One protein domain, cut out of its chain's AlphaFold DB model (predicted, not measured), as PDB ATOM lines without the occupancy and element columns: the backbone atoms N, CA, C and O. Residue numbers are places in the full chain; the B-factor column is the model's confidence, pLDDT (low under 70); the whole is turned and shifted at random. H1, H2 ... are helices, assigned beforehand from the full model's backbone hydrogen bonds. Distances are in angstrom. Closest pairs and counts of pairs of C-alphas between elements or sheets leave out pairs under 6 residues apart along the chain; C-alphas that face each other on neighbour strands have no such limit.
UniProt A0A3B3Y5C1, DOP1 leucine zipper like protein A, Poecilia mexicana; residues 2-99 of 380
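This is residues 2 to 99 of the 380 residues of the protein "DOP1 leucine zipper like protein A" of Poecilia mexicana (UniProt A0A3B3Y5C1). Two helical hairpins cross: H1 runs across the side-by-side pair H3 and H4, and H2 folds back across H4; after short H5, H6 packs along H3. The loop of residues 55 to 67 and H5 lie at opposite ends. The printed part is all helix, 98 residues with six named helices, H1 to H6 in order, and compact: radius of gyration of the C-alphas 12.8 A, spans 38 by 28 by 23 A.

H1, residues 3 to 17, touches H4, residues 68 to 82, about perpendicular at 88 degrees, closest C-alphas Ala 12 and Met 72, 4.8 A. H3, residues 42 to 54, and H4 form a hairpin, closest C-alphas Leu 53 and Glu 69, 5.4 A. H2, residues 25 to 36, touches H4 at Val 31 and Tyr 79, closest C-alphas, 5.7 A. H6, residues 92 to 99, touches H3 the same way at a shallow tilt of 18 degrees, closest C-alphas Lys 50 and Leu 98, 5.2 A. H5, residues 85 to 90, only just touches H3, with 3 pairs of C-alphas within 8 A. Every O i to N i+4 pair is within hydrogen-bond range in H1, H3, H5 and H6; H2 has 7 of 8, H4 10 of 11.

H1 begins at C-alpha 3 (-22.287, 17.205, 24.765) and spans 21.2 A; H4 spans 21.3 A. H6 ends at C-alpha 99 (-26.629, -1.628, 13.217).

The farthest C-alphas, of Lys 63 and Ser 86, are 39.6 A apart. The printed part has no cut; the link H3 to H4 is long. Model confidence is under 70 at residues 2, 19 to 23 and 59 to 66.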
ATOM      1  N   ASN A   2     -18.688  14.927  26.012       65.56
ATOM      2  CA  ASN A   2     -19.425  14.637  24.785       65.56
ATOM      3  C   ASN A   2     -20.857  15.190  24.915       65.56
ATOM      4  O   ASN A   2     -21.762  14.513  25.411       65.56
ATOM      5  N   HIS A   3     -21.023  16.479  24.596       83.12
ATOM      6  CA  HIS A   3     -22.287  17.205  24.765       83.12
ATOM      7  C   HIS A   3     -23.403  16.660  23.860       83.12
ATOM      8  O   HIS A   3     -24.566  16.716  24.251       83.12
ATOM      9  N   GLY A   4     -23.056  16.068  22.710       88.12
ATOM     10  CA  GLY A   4     -24.021  15.454  21.794       88.12
ATOM     11  C   GLY A   4     -24.754  14.272  22.428       88.12
ATOM     12  O   GLY A   4     -25.982  14.239  22.416       88.12
ATOM     13  N   ALA A   5     -24.022  13.346  23.054       89.00
ATOM     14  CA  ALA A   5     -24.622  12.172  23.694       89.00
ATOM     15  C   ALA A   5     -25.587  12.555  24.827       89.00
ATOM     16  O   ALA A   5     -26.666  11.985  24.939       89.00
ATOM     17  N   HIS A   6     -25.239  13.567  25.630       89.75
ATOM     18  CA  HIS A   6     -26.119  14.068  26.691       89.75
ATOM     19  C   HIS A   6     -27.364  14.762  26.126       89.75
ATOM     20  O   HIS A   6     -28.454  14.569  26.656       89.75
ATOM     21  N   PHE A   7     -27.217  15.536  25.045       91.44
ATOM     22  CA  PHE A   7     -28.347  16.164  24.361       91.44
ATOM     23  C   PHE A   7     -29.316  15.120  23.798       91.44
ATOM     24  O   PHE A   7     -30.502  15.164  24.104       91.44
ATOM     25  N   MET A   8     -28.818  14.137  23.044       92.81
ATOM     26  CA  MET A   8     -29.665  13.077  22.494       92.81
ATOM     27  C   MET A   8     -30.312  12.257  23.609       92.81
ATOM     28  O   MET A   8     -31.509  12.012  23.571       92.81
ATOM     29  N   ALA A   9     -29.570  11.896  24.654       90.62
ATOM     30  CA  ALA A   9     -30.141  11.206  25.804       90.62
ATOM     31  C   ALA A   9     -31.251  12.025  26.499       90.62
ATOM     32  O   ALA A   9     -32.247  11.447  26.924       90.62
ATOM     33  N   ALA A  10     -31.144  13.358  26.549       91.00
ATOM     34  CA  ALA A  10     -32.240  14.214  27.003       91.00
ATOM     35  C   ALA A  10     -33.445  14.174  26.043       91.00
ATOM     36  O   ALA A  10     -34.576  14.095  26.511       91.00
ATOM     37  N   ILE A  11     -33.225  14.151  24.721       92.31
ATOM     38  CA  ILE A  11     -34.301  13.952  23.732       92.31
ATOM     39  C   ILE A  11     -35.020  12.617  23.964       92.31
ATOM     40  O   ILE A  11     -36.242  12.605  24.027       92.31
ATOM     41  N   ALA A  12     -34.292  11.513  24.159       89.81
ATOM     42  CA  ALA A  12     -34.893  10.209  24.456       89.81
ATOM     43  C   ALA A  12     -35.630  10.181  25.804       89.81
ATOM     44  O   ALA A  12     -36.648   9.505  25.941       89.81
ATOM     45  N   TYR A  13     -35.146  10.927  26.799       88.06
ATOM     46  CA  TYR A  13     -35.854  11.084  28.064       88.06
ATOM     47  C   TYR A  13     -37.189  11.826  27.870       88.06
ATOM     48  O   TYR A  13     -38.230  11.322  28.286       88.06
ATOM     49  N   VAL A  14     -37.187  12.963  27.164       88.69
ATOM     50  CA  VAL A  14     -38.414  13.727  26.865       88.69
ATOM     51  C   VAL A  14     -39.359  12.931  25.962       88.69
ATOM     52  O   VAL A  14     -40.569  12.964  26.168       88.69
ATOM     53  N   TRP A  15     -38.828  12.161  25.009       88.50
ATOM     54  CA  TRP A  15     -39.605  11.244  24.169       88.50
ATOM     55  C   TRP A  15     -40.457  10.289  25.007       88.50
ATOM     56  O   TRP A  15     -41.628  10.071  24.701       88.50
ATOM     57  N   ASN A  16     -39.880   9.757  26.086       83.25
ATOM     58  CA  ASN A  16     -40.574   8.882  27.023       83.25
ATOM     59  C   ASN A  16     -41.601   9.629  27.891       83.25
ATOM     60  O   ASN A  16     -42.643   9.072  28.215       83.25
ATOM     61  N   GLU A  17     -41.334  10.880  28.279       81.88
ATOM     62  CA  GLU A  17     -42.299  11.688  29.044       81.88
ATOM     63  C   GLU A  17     -43.530  12.087  28.218       81.88
ATOM     64  O   GLU A  17     -44.611  12.253  28.777       81.88
ATOM     65  N   ARG A  18     -43.385  12.232  26.893       78.50
ATOM     66  CA  ARG A  18     -44.469  12.615  25.964       78.50
ATOM     67  C   ARG A  18     -45.152  11.426  25.280       78.50
ATOM     68  O   ARG A  18     -45.777  11.580  24.229       78.50
ATOM     69  N   LYS A  19     -44.998  10.240  25.865       67.62
ATOM     70  CA  LYS A  19     -45.420   8.960  25.299       67.62
ATOM     71  C   LYS A  19     -46.943   8.863  25.117       67.62
ATOM     72  O   LYS A  19     -47.703   9.122  26.053       67.62
ATOM     73  N   GLN A  20     -47.367   8.457  23.920       63.59
ATOM     74  CA  GLN A  20     -48.732   8.054  23.562       63.59
ATOM     75  C   GLN A  20     -48.670   6.902  22.547       63.59
ATOM     76  O   GLN A  20     -47.643   6.711  21.912       63.59
ATOM     77  N   LYS A  21     -49.794   6.191  22.360       53.69
ATOM     78  CA  LYS A  21     -49.898   4.941  21.580       53.69
ATOM     79  C   LYS A  21     -49.259   4.985  20.180       53.69
ATOM     80  O   LYS A  21     -48.714   3.978  19.745       53.69
ATOM     81  N   ASP A  22     -49.343   6.123  19.501       58.53
ATOM     82  CA  ASP A  22     -48.585   6.432  18.286       58.53
ATOM     83  C   ASP A  22     -47.667   7.618  18.581       58.53
ATOM     84  O   ASP A  22     -47.996   8.423  19.460       58.53
ATOM     85  N   ALA A  23     -46.576   7.767  17.813       63.91
ATOM     86  CA  ALA A  23     -45.684   8.918  17.925       63.91
ATOM     87  C   ALA A  23     -46.499  10.222  17.886       63.91
ATOM     88  O   ALA A  23     -46.978  10.652  16.831       63.91
ATOM     89  N   SER A  24     -46.684  10.824  19.062       75.50
ATOM     90  CA  SER A  24     -47.563  11.968  19.252       75.50
ATOM     91  C   SER A  24     -47.027  13.172  18.491       75.50
ATOM     92  O   SER A  24     -45.835  13.255  18.187       75.50
ATOM     93  N   GLU A  25     -47.881  14.158  18.218       80.38
ATOM     94  CA  GLU A  25     -47.428  15.419  17.623       80.38
ATOM     95  C   GLU A  25     -46.256  16.019  18.428       80.38
ATOM     96  O   GLU A  25     -45.278  16.482  17.847       80.38
ATOM     97  N   GLU A  26     -46.275  15.885  19.760       82.25
ATOM     98  CA  GLU A  26     -45.184  16.311  20.644       82.25
ATOM     99  C   GLU A  26     -43.888  15.502  20.460       82.25
ATOM    100  O   GLU A  26     -42.801  16.082  20.456       82.25
ATOM    101  N   GLN A  27     -43.971  14.181  20.278       87.12
ATOM    102  CA  GLN A  27     -42.806  13.341  19.974       87.12
ATOM    103  C   GLN A  27     -42.235  13.670  18.588       87.12
ATOM    104  O   GLN A  27     -41.019  13.785  18.419       87.12
ATOM    105  N   LEU A  28     -43.094  13.919  17.599       89.06
ATOM    106  CA  LEU A  28     -42.668  14.306  16.256       89.06
ATOM    107  C   LEU A  28     -42.023  15.694  16.214       89.06
ATOM    108  O   LEU A  28     -41.078  15.895  15.449       89.06
ATOM    109  N   LEU A  29     -42.435  16.622  17.084       91.38
ATOM    110  CA  LEU A  29     -41.739  17.900  17.257       91.38
ATOM    111  C   LEU A  29     -40.283  17.713  17.709       91.38
ATOM    112  O   LEU A  29     -39.426  18.495  17.302       91.38
ATOM    113  N   LEU A  30     -39.964  16.671  18.488       92.62
ATOM    114  CA  LEU A  30     -38.573  16.357  18.847       92.62
ATOM    115  C   LEU A  30     -37.763  15.916  17.624       92.62
ATOM    116  O   LEU A  30     -36.599  16.299  17.482       92.62
ATOM    117  N   VAL A  31     -38.371  15.134  16.726       93.19
ATOM    118  CA  VAL A  31     -37.733  14.732  15.463       93.19
ATOM    119  C   VAL A  31     -37.452  15.963  14.610       93.19
ATOM    120  O   VAL A  31     -36.321  16.150  14.160       93.19
ATOM    121  N   GLU A  32     -38.446  16.834  14.434       92.50
ATOM    122  CA  GLU A  32     -38.284  18.050  13.636       92.50
ATOM    123  C   GLU A  32     -37.301  19.043  14.259       92.50
ATOM    124  O   GLU A  32     -36.521  19.664  13.534       92.50
ATOM    125  N   LEU A  33     -37.246  19.132  15.590       93.56
ATOM    126  CA  LEU A  33     -36.231  19.907  16.297       93.56
ATOM    127  C   LEU A  33     -34.825  19.441  15.908       93.56
ATOM    128  O   LEU A  33     -34.029  20.256  15.448       93.56
ATOM    129  N   VAL A  34     -34.524  18.144  16.045       93.62
ATOM    130  CA  VAL A  34     -33.192  17.596  15.731       93.62
ATOM    131  C   VAL A  34     -32.863  17.752  14.247       93.62
ATOM    132  O   VAL A  34     -31.736  18.106  13.907       93.62
ATOM    133  N   ARG A  35     -33.840  17.551  13.356       92.75
ATOM    134  CA  ARG A  35     -33.671  17.763  11.908       92.75
ATOM    135  C   ARG A  35     -33.392  19.219  11.539       92.75
ATOM    136  O   ARG A  35     -32.680  19.467  10.570       92.75
ATOM    137  N   SER A  36     -33.941  20.167  12.297       90.88
ATOM    138  CA  SER A  36     -33.789  21.604  12.047       90.88
ATOM    139  C   SER A  36     -32.448  22.165  12.532       90.88
ATOM    140  O   SER A  36     -32.073  23.279  12.156       90.88
ATOM    141  N   VAL A  37     -31.695  21.418  13.347       88.81
ATOM    142  CA  VAL A  37     -30.353  21.827  13.779       88.81
ATOM    143  C   VAL A  37     -29.383  21.673  12.607       88.81
ATOM    144  O   VAL A  37     -28.810  20.611  12.391       88.81
ATOM    145  N   SER A  38     -29.142  22.760  11.873       80.44
ATOM    146  CA  SER A  38     -28.268  22.773  10.686       80.44
ATOM    147  C   SER A  38     -26.840  22.270  10.944       80.44
ATOM    148  O   SER A  38     -26.184  21.765  10.034       80.44
ATOM    149  N   ALA A  39     -26.359  22.376  12.186       81.19
ATOM    150  CA  ALA A  39     -25.057  21.864  12.608       81.19
ATOM    151  C   ALA A  39     -25.021  20.331  12.805       81.19
ATOM    152  O   ALA A  39     -23.938  19.745  12.798       81.19
ATOM    153  N   MET A  40     -26.171  19.668  12.978       85.75
ATOM    154  CA  MET A  40     -26.273  18.221  13.193       85.75
ATOM    155  C   MET A  40     -26.614  17.509  11.884       85.75
ATOM    156  O   MET A  40     -27.773  17.269  11.554       85.75
ATOM    157  N   ARG A  41     -25.575  17.126  11.138       90.62
ATOM    158  CA  ARG A  41     -25.733  16.257   9.964       90.62
ATOM    159  C   ARG A  41     -26.320  14.900  10.378       90.62
ATOM    160  O   ARG A  41     -26.055  14.425  11.482       90.62
ATOM    161  N   THR A  42     -27.044  14.244   9.471       93.94
ATOM    162  CA  THR A  42     -27.616  12.899   9.678       93.94
ATOM    163  C   THR A  42     -26.577  11.894  10.180       93.94
ATOM    164  O   THR A  42     -26.830  11.167  11.137       93.94
ATOM    165  N   GLU A  43     -25.370  11.928   9.617       94.31
ATOM    166  CA  GLU A  43     -24.234  11.126  10.071       94.31
ATOM    167  C   GLU A  43     -23.918  11.339  11.565       94.31
ATOM    168  O   GLU A  43     -23.743  10.382  12.319       94.31
ATOM    169  N   THR A  44     -23.894  12.596  12.019       94.44
ATOM    170  CA  THR A  44     -23.621  12.963  13.416       94.44
ATOM    171  C   THR A  44     -24.728  12.477  14.347       94.44
ATOM    172  O   THR A  44     -24.430  11.994  15.441       94.44
ATOM    173  N   VAL A  45     -25.991  12.552  13.915       95.50
ATOM    174  CA  VAL A  45     -27.127  11.980  14.656       95.50
ATOM    175  C   VAL A  45     -26.916  10.480  14.852       95.50
ATOM    176  O   VAL A  45     -26.934  10.018  15.988       95.50
ATOM    177  N   MET A  46     -26.622   9.727  13.787       96.12
ATOM    178  CA  MET A  46     -26.395   8.275  13.862       96.12
ATOM    179  C   MET A  46     -25.226   7.910  14.782       96.12
ATOM    180  O   MET A  46     -25.336   7.001  15.604       96.12
ATOM    181  N   GLN A  47     -24.108   8.632  14.685       95.19
ATOM    182  CA  GLN A  47     -22.953   8.414  15.560       95.19
ATOM    183  C   GLN A  47     -23.298   8.680  17.026       95.19
ATOM    184  O   GLN A  47     -22.929   7.891  17.893       95.19
ATOM    185  N   THR A  48     -24.061   9.738  17.294       94.88
ATOM    186  CA  THR A  48     -24.447  10.115  18.654       94.88
ATOM    187  C   THR A  48     -25.473   9.141  19.239       94.88
ATOM    188  O   THR A  48     -25.346   8.746  20.393       94.88
ATOM    189  N   VAL A  49     -26.452   8.684  18.444       96.00
ATOM    190  CA  VAL A  49     -27.380   7.609  18.838       96.00
ATOM    191  C   VAL A  49     -26.586   6.366  19.226       96.00
ATOM    192  O   VAL A  49     -26.763   5.839  20.320       96.00
ATOM    193  N   LYS A  50     -25.648   5.936  18.377       95.62
ATOM    194  CA  LYS A  50     -24.777   4.788  18.652       95.62
ATOM    195  C   LYS A  50     -24.000   4.945  19.962       95.62
ATOM    196  O   LYS A  50     -23.893   3.988  20.721       95.62
ATOM    197  N   GLU A  51     -23.459   6.130  20.243       93.94
ATOM    198  CA  GLU A  51     -22.773   6.416  21.509       93.94
ATOM    199  C   GLU A  51     -23.706   6.307  22.716       93.94
ATOM    200  O   GLU A  51     -23.322   5.701  23.716       93.94
ATOM    201  N   VAL A  52     -24.937   6.819  22.613       93.06
ATOM    202  CA  VAL A  52     -25.944   6.692  23.676       93.06
ATOM    203  C   VAL A  52     -26.320   5.230  23.915       93.06
ATOM    204  O   VAL A  52     -26.425   4.826  25.066       93.06
ATOM    205  N   LEU A  53     -26.457   4.417  22.863       92.75
ATOM    206  CA  LEU A  53     -26.730   2.980  23.009       92.75
ATOM    207  C   LEU A  53     -25.561   2.228  23.657       92.75
ATOM    208  O   LEU A  53     -25.779   1.304  24.433       92.75
ATOM    209  N   LYS A  54     -24.317   2.611  23.346       92.00
ATOM    210  CA  LYS A  54     -23.118   1.993  23.934       92.00
ATOM    211  C   LYS A  54     -22.918   2.365  25.394       92.00
ATOM    212  O   LYS A  54     -22.479   1.535  26.186       92.00
ATOM    213  N   GLN A  55     -23.150   3.629  25.725       88.94
ATOM    214  CA  GLN A  55     -22.901   4.163  27.054       88.94
ATOM    215  C   GLN A  55     -23.992   5.181  27.418       88.94
ATOM    216  O   GLN A  55     -23.772   6.390  27.299       88.94
ATOM    217  N   PRO A  56     -25.163   4.698  27.875       85.31
ATOM    218  CA  PRO A  56     -26.301   5.543  28.210       85.31
ATOM    219  C   PRO A  56     -25.918   6.569  29.286       85.31
ATOM    220  O   PRO A  56     -25.482   6.182  30.378       85.31
ATOM    221  N   PRO A  57     -26.060   7.881  29.025       84.50
ATOM    222  CA  PRO A  57     -25.827   8.896  30.042       84.50
ATOM    223  C   PRO A  57     -26.795   8.729  31.223       84.50
ATOM    224  O   PRO A  57     -27.984   8.466  31.041       84.50
ATOM    225  N   ALA A  58     -26.305   8.921  32.448       78.81
ATOM    226  CA  ALA A  58     -27.111   8.788  33.662       78.81
ATOM    227  C   ALA A  58     -28.020  10.017  33.874       78.81
ATOM    228  O   ALA A  58     -27.729  10.863  34.717       78.81
ATOM    229  N   ILE A  59     -29.092  10.133  33.086       69.88
ATOM    230  CA  ILE A  59     -29.989  11.307  33.082       69.88
ATOM    231  C   ILE A  59     -31.245  11.091  33.935       69.88
ATOM    232  O   ILE A  59     -31.753  12.045  34.513       69.88
ATOM    233  N   ALA A  60     -31.687   9.847  34.131       55.66
ATOM    234  CA  ALA A  60     -32.781   9.531  35.044       55.66
ATOM    235  C   ALA A  60     -32.523   8.197  35.751       55.66
ATOM    236  O   ALA A  60     -32.344   7.163  35.112       55.66
ATOM    237  N   LYS A  61     -32.460   8.226  37.087       54.12
ATOM    238  CA  LYS A  61     -32.264   7.037  37.938       54.12
ATOM    239  C   LYS A  61     -33.582   6.402  38.396       54.12
ATOM    240  O   LYS A  61     -33.548   5.459  39.189       54.12
ATOM    241  N   ASP A  62     -34.725   6.902  37.933       57.12
ATOM    242  CA  ASP A  62     -36.021   6.400  38.375       57.12
ATOM    243  C   ASP A  62     -36.408   5.106  37.655       57.12
ATOM    244  O   ASP A  62     -36.556   5.046  36.437       57.12
ATOM    245  N   LYS A  63     -36.625   4.057  38.453       51.53
ATOM    246  CA  LYS A  63     -36.955   2.687  38.015       51.53
ATOM    247  C   LYS A  63     -38.306   2.552  37.292       51.53
ATOM    248  O   LYS A  63     -38.667   1.445  36.910       51.53
ATOM    249  N   LYS A  64     -39.067   3.641  37.151       55.50
ATOM    250  CA  LYS A  64     -40.377   3.675  36.484       55.50
ATOM    251  C   LYS A  64     -40.302   4.025  34.999       55.50
ATOM    252  O   LYS A  64     -41.347   4.104  34.370       55.50
ATOM    253  N   HIS A  65     -39.117   4.259  34.442       60.28
ATOM    254  CA  HIS A  65     -38.971   4.642  33.041       60.28
ATOM    255  C   HIS A  65     -38.505   3.472  32.175       60.28
ATOM    256  O   HIS A  65     -37.755   2.602  32.618       60.28
ATOM    257  N   ILE A  66     -38.963   3.482  30.923       67.81
ATOM    258  CA  ILE A  66     -38.460   2.635  29.846       67.81
ATOM    259  C   ILE A  66     -36.930   2.772  29.750       67.81
ATOM    260  O   ILE A  66     -36.380   3.843  30.010       67.81
ATOM    261  N   SER A  67     -36.249   1.687  29.363       81.81
ATOM    262  CA  SER A  67     -34.818   1.716  29.032       81.81
ATOM    263  C   SER A  67     -34.534   2.846  28.040       81.81
ATOM    264  O   SER A  67     -35.154   2.931  26.980       81.81
ATOM    265  N   LEU A  68     -33.592   3.721  28.400       86.06
ATOM    266  CA  LEU A  68     -33.238   4.898  27.609       86.06
ATOM    267  C   LEU A  68     -32.850   4.514  26.177       86.06
ATOM    268  O   LEU A  68     -33.158   5.235  25.234       86.06
ATOM    269  N   GLU A  69     -32.206   3.363  26.024       88.69
ATOM    270  CA  GLU A  69     -31.813   2.770  24.755       88.69
ATOM    271  C   GLU A  69     -33.018   2.494  23.854       88.69
ATOM    272  O   GLU A  69     -32.963   2.767  22.658       88.69
ATOM    273  N   VAL A  70     -34.128   2.008  24.414       88.81
ATOM    274  CA  VAL A  70     -35.343   1.756  23.633       88.81
ATOM    275  C   VAL A  70     -36.006   3.068  23.223       88.81
ATOM    276  O   VAL A  70     -36.318   3.230  22.048       88.81
ATOM    277  N   CYS A  71     -36.129   4.041  24.131       89.38
ATOM    278  CA  CYS A  71     -36.654   5.372  23.791       89.38
ATOM    279  C   CYS A  71     -35.810   6.059  22.710       89.38
ATOM    280  O   CYS A  71     -36.331   6.681  21.788       89.38
ATOM    281  N   MET A  72     -34.487   5.914  22.807       93.69
ATOM    282  CA  MET A  72     -33.544   6.416  21.815       93.69
ATOM    283  C   MET A  72     -33.765   5.764  20.450       93.69
ATOM    284  O   MET A  72     -33.744   6.451  19.432       93.69
ATOM    285  N   LEU A  73     -33.996   4.450  20.418       94.19
ATOM    286  CA  LEU A  73     -34.275   3.720  19.186       94.19
ATOM    287  C   LEU A  73     -35.652   4.046  18.598       94.19
ATOM    288  O   LEU A  73     -35.751   4.102  17.379       94.19
ATOM    289  N   GLN A  74     -36.672   4.313  19.420       91.56
ATOM    290  CA  GLN A  74     -37.981   4.780  18.944       91.56
ATOM    291  C   GLN A  74     -37.833   6.132  18.247       91.56
ATOM    292  O   GLN A  74     -38.150   6.250  17.067       91.56
ATOM    293  N   PHE A  75     -37.230   7.111  18.936       94.25
ATOM    294  CA  PHE A  75     -36.903   8.406  18.343       94.25
ATOM    295  C   PHE A  75     -36.108   8.240  17.038       94.25
ATOM    296  O   PHE A  75     -36.407   8.878  16.027       94.25
ATOM    297  N   PHE A  76     -35.079   7.387  17.051       96.50
ATOM    298  CA  PHE A  76     -34.209   7.194  15.897       96.50
ATOM    299  C   PHE A  76     -34.937   6.541  14.720       96.50
ATOM    300  O   PHE A  76     -34.729   6.957  13.582       96.50
ATOM    301  N   TYR A  77     -35.817   5.574  14.973       95.12
ATOM    302  CA  TYR A  77     -36.658   4.969  13.947       95.12
ATOM    303  C   TYR A  77     -37.582   6.016  13.307       95.12
ATOM    304  O   TYR A  77     -37.529   6.205  12.088       95.12
ATOM    305  N   SER A  78     -38.296   6.813  14.113       93.44
ATOM    306  CA  SER A  78     -39.139   7.902  13.606       93.44
ATOM    307  C   SER A  78     -38.336   8.975  12.850       93.44
ATOM    308  O   SER A  78     -38.835   9.562  11.883       93.44
ATOM    309  N   TYR A  79     -37.085   9.230  13.256       95.50
ATOM    310  CA  TYR A  79     -36.149  10.108  12.548       95.50
ATOM    311  C   TYR A  79     -35.760   9.536  11.176       95.50
ATOM    312  O   TYR A  79     -35.863  10.242  10.169       95.50
ATOM    313  N   VAL A  80     -35.375   8.255  11.099       95.88
ATOM    314  CA  VAL A  80     -34.995   7.582   9.842       95.88
ATOM    315  C   VAL A  80     -36.159   7.553   8.847       95.88
ATOM    316  O   VAL A  80     -35.949   7.819   7.662       95.88
ATOM    317  N   GLN A  81     -37.393   7.344   9.311       93.50
ATOM    318  CA  GLN A  81     -38.597   7.418   8.472       93.50
ATOM    319  C   GLN A  81     -38.799   8.792   7.811       93.50
ATOM    320  O   GLN A  81     -39.377   8.885   6.729       93.50
ATOM    321  N   ARG A  82     -38.271   9.873   8.393       93.19
ATOM    322  CA  ARG A  82     -38.567  11.250   7.962       93.19
ATOM    323  C   ARG A  82     -37.440  11.940   7.197       93.19
ATOM    324  O   ARG A  82     -37.693  12.922   6.496       93.19
ATOM    325  N   ILE A  83     -36.208  11.442   7.285       93.88
ATOM    326  CA  ILE A  83     -35.084  12.000   6.520       93.88
ATOM    327  C   ILE A  83     -35.131  11.615   5.026       93.88
ATOM    328  O   ILE A  83     -35.641  10.539   4.683       93.88
ATOM    329  N   PRO A  84     -34.585  12.469   4.132       93.62
ATOM    330  CA  PRO A  84     -34.434  12.153   2.713       93.62
ATOM    331  C   PRO A  84     -33.542  10.931   2.478       93.62
ATOM    332  O   PRO A  84     -32.569  10.714   3.203       93.62
ATOM    333  N   VAL A  85     -33.825  10.178   1.409       94.00
ATOM    334  CA  VAL A  85     -33.041   8.989   1.024       94.00
ATOM    335  C   VAL A  85     -31.570   9.335   0.780       94.00
ATOM    336  O   VAL A  85     -30.699   8.599   1.225       94.00
ATOM    337  N   SER A  86     -31.273  10.481   0.158       93.94
ATOM    338  CA  SER A  86     -29.890  10.922  -0.078       93.94
ATOM    339  C   SER A  86     -29.092  11.061   1.220       93.94
ATOM    340  O   SER A  86     -28.006  10.510   1.332       93.94
ATOM    341  N   SER A  87     -29.664  11.703   2.244       93.94
ATOM    342  CA  SER A  87     -29.018  11.855   3.554       93.94
ATOM    343  C   SER A  87     -28.744  10.513   4.233       93.94
ATOM    344  O   SER A  87     -27.750  10.368   4.945       93.94
ATOM    345  N   LEU A  88     -29.629   9.537   4.020       92.88
ATOM    346  CA  LEU A  88     -29.510   8.187   4.551       92.88
ATOM    347  C   LEU A  88     -28.410   7.387   3.834       92.88
ATOM    348  O   LEU A  88     -27.599   6.747   4.501       92.88
ATOM    349  N   VAL A  89     -28.344   7.480   2.502       93.56
ATOM    350  CA  VAL A  89     -27.294   6.864   1.672       93.56
ATOM    351  C   VAL A  89     -25.923   7.459   1.995       93.56
ATOM    352  O   VAL A  89     -24.992   6.710   2.287       93.56
ATOM    353  N   ASP A  90     -25.812   8.789   2.055       93.69
ATOM    354  CA  ASP A  90     -24.564   9.489   2.395       93.69
ATOM    355  C   ASP A  90     -24.054   9.116   3.798       93.69
ATOM    356  O   ASP A  90     -22.852   9.112   4.063       93.69
ATOM    357  N   SER A  91     -24.973   8.768   4.705       95.56
ATOM    358  CA  SER A  91     -24.667   8.390   6.088       95.56
ATOM    359  C   SER A  91     -24.573   6.872   6.302       95.56
ATOM    360  O   SER A  91     -24.424   6.435   7.449       95.56
ATOM    361  N   TRP A  92     -24.623   6.057   5.238       95.31
ATOM    362  CA  TRP A  92     -24.605   4.592   5.320       95.31
ATOM    363  C   TRP A  92     -23.486   4.029   6.212       95.31
ATOM    364  O   TRP A  92     -23.800   3.200   7.068       95.31
ATOM    365  N   PRO A  93     -22.216   4.484   6.134       96.06
ATOM    366  CA  PRO A  93     -21.160   3.959   7.003       96.06
ATOM    367  C   PRO A  93     -21.463   4.118   8.501       96.06
ATOM    368  O   PRO A  93     -21.144   3.238   9.304       96.06
ATOM    369  N   SER A  94     -22.109   5.225   8.884       97.56
ATOM    370  CA  SER A  94     -22.491   5.490  10.273       97.56
ATOM    371  C   SER A  94     -23.712   4.676  10.698       97.56
ATOM    372  O   SER A  94     -23.715   4.146  11.813       97.56
ATOM    373  N   LEU A  95     -24.701   4.504   9.811       97.25
ATOM    374  CA  LEU A  95     -25.841   3.617  10.052       97.25
ATOM    375  C   LEU A  95     -25.391   2.161  10.207       97.25
ATOM    376  O   LEU A  95     -25.752   1.500  11.175       97.25
ATOM    377  N   LEU A  96     -24.559   1.673   9.291       96.75
ATOM    378  CA  LEU A  96     -24.027   0.316   9.311       96.75
ATOM    379  C   LEU A  96     -23.254   0.033  10.605       96.75
ATOM    380  O   LEU A  96     -23.411  -1.036  11.195       96.75
ATOM    381  N   ALA A  97     -22.439   0.986  11.068       97.00
ATOM    382  CA  ALA A  97     -21.735   0.861  12.341       97.00
ATOM    383  C   ALA A  97     -22.706   0.760  13.529       97.00
ATOM    384  O   ALA A  97     -22.500  -0.072  14.407       97.00
ATOM    385  N   LEU A  98     -23.772   1.571  13.545       97.44
ATOM    386  CA  LEU A  98     -24.823   1.499  14.563       97.44
ATOM    387  C   LEU A  98     -25.521   0.135  14.542       97.44
ATOM    388  O   LEU A  98     -25.625  -0.500  15.588       97.44
ATOM    389  N   LEU A  99     -25.946  -0.340  13.367       96.88
ATOM    390  CA  LEU A  99     -26.629  -1.628  13.217       96.88
ATOM    391  C   LEU A  99     -25.738  -2.790  13.683       96.88
ATOM    392  O   LEU A  99     -26.177  -3.618  14.478       96.88
TER     393      LEU A  99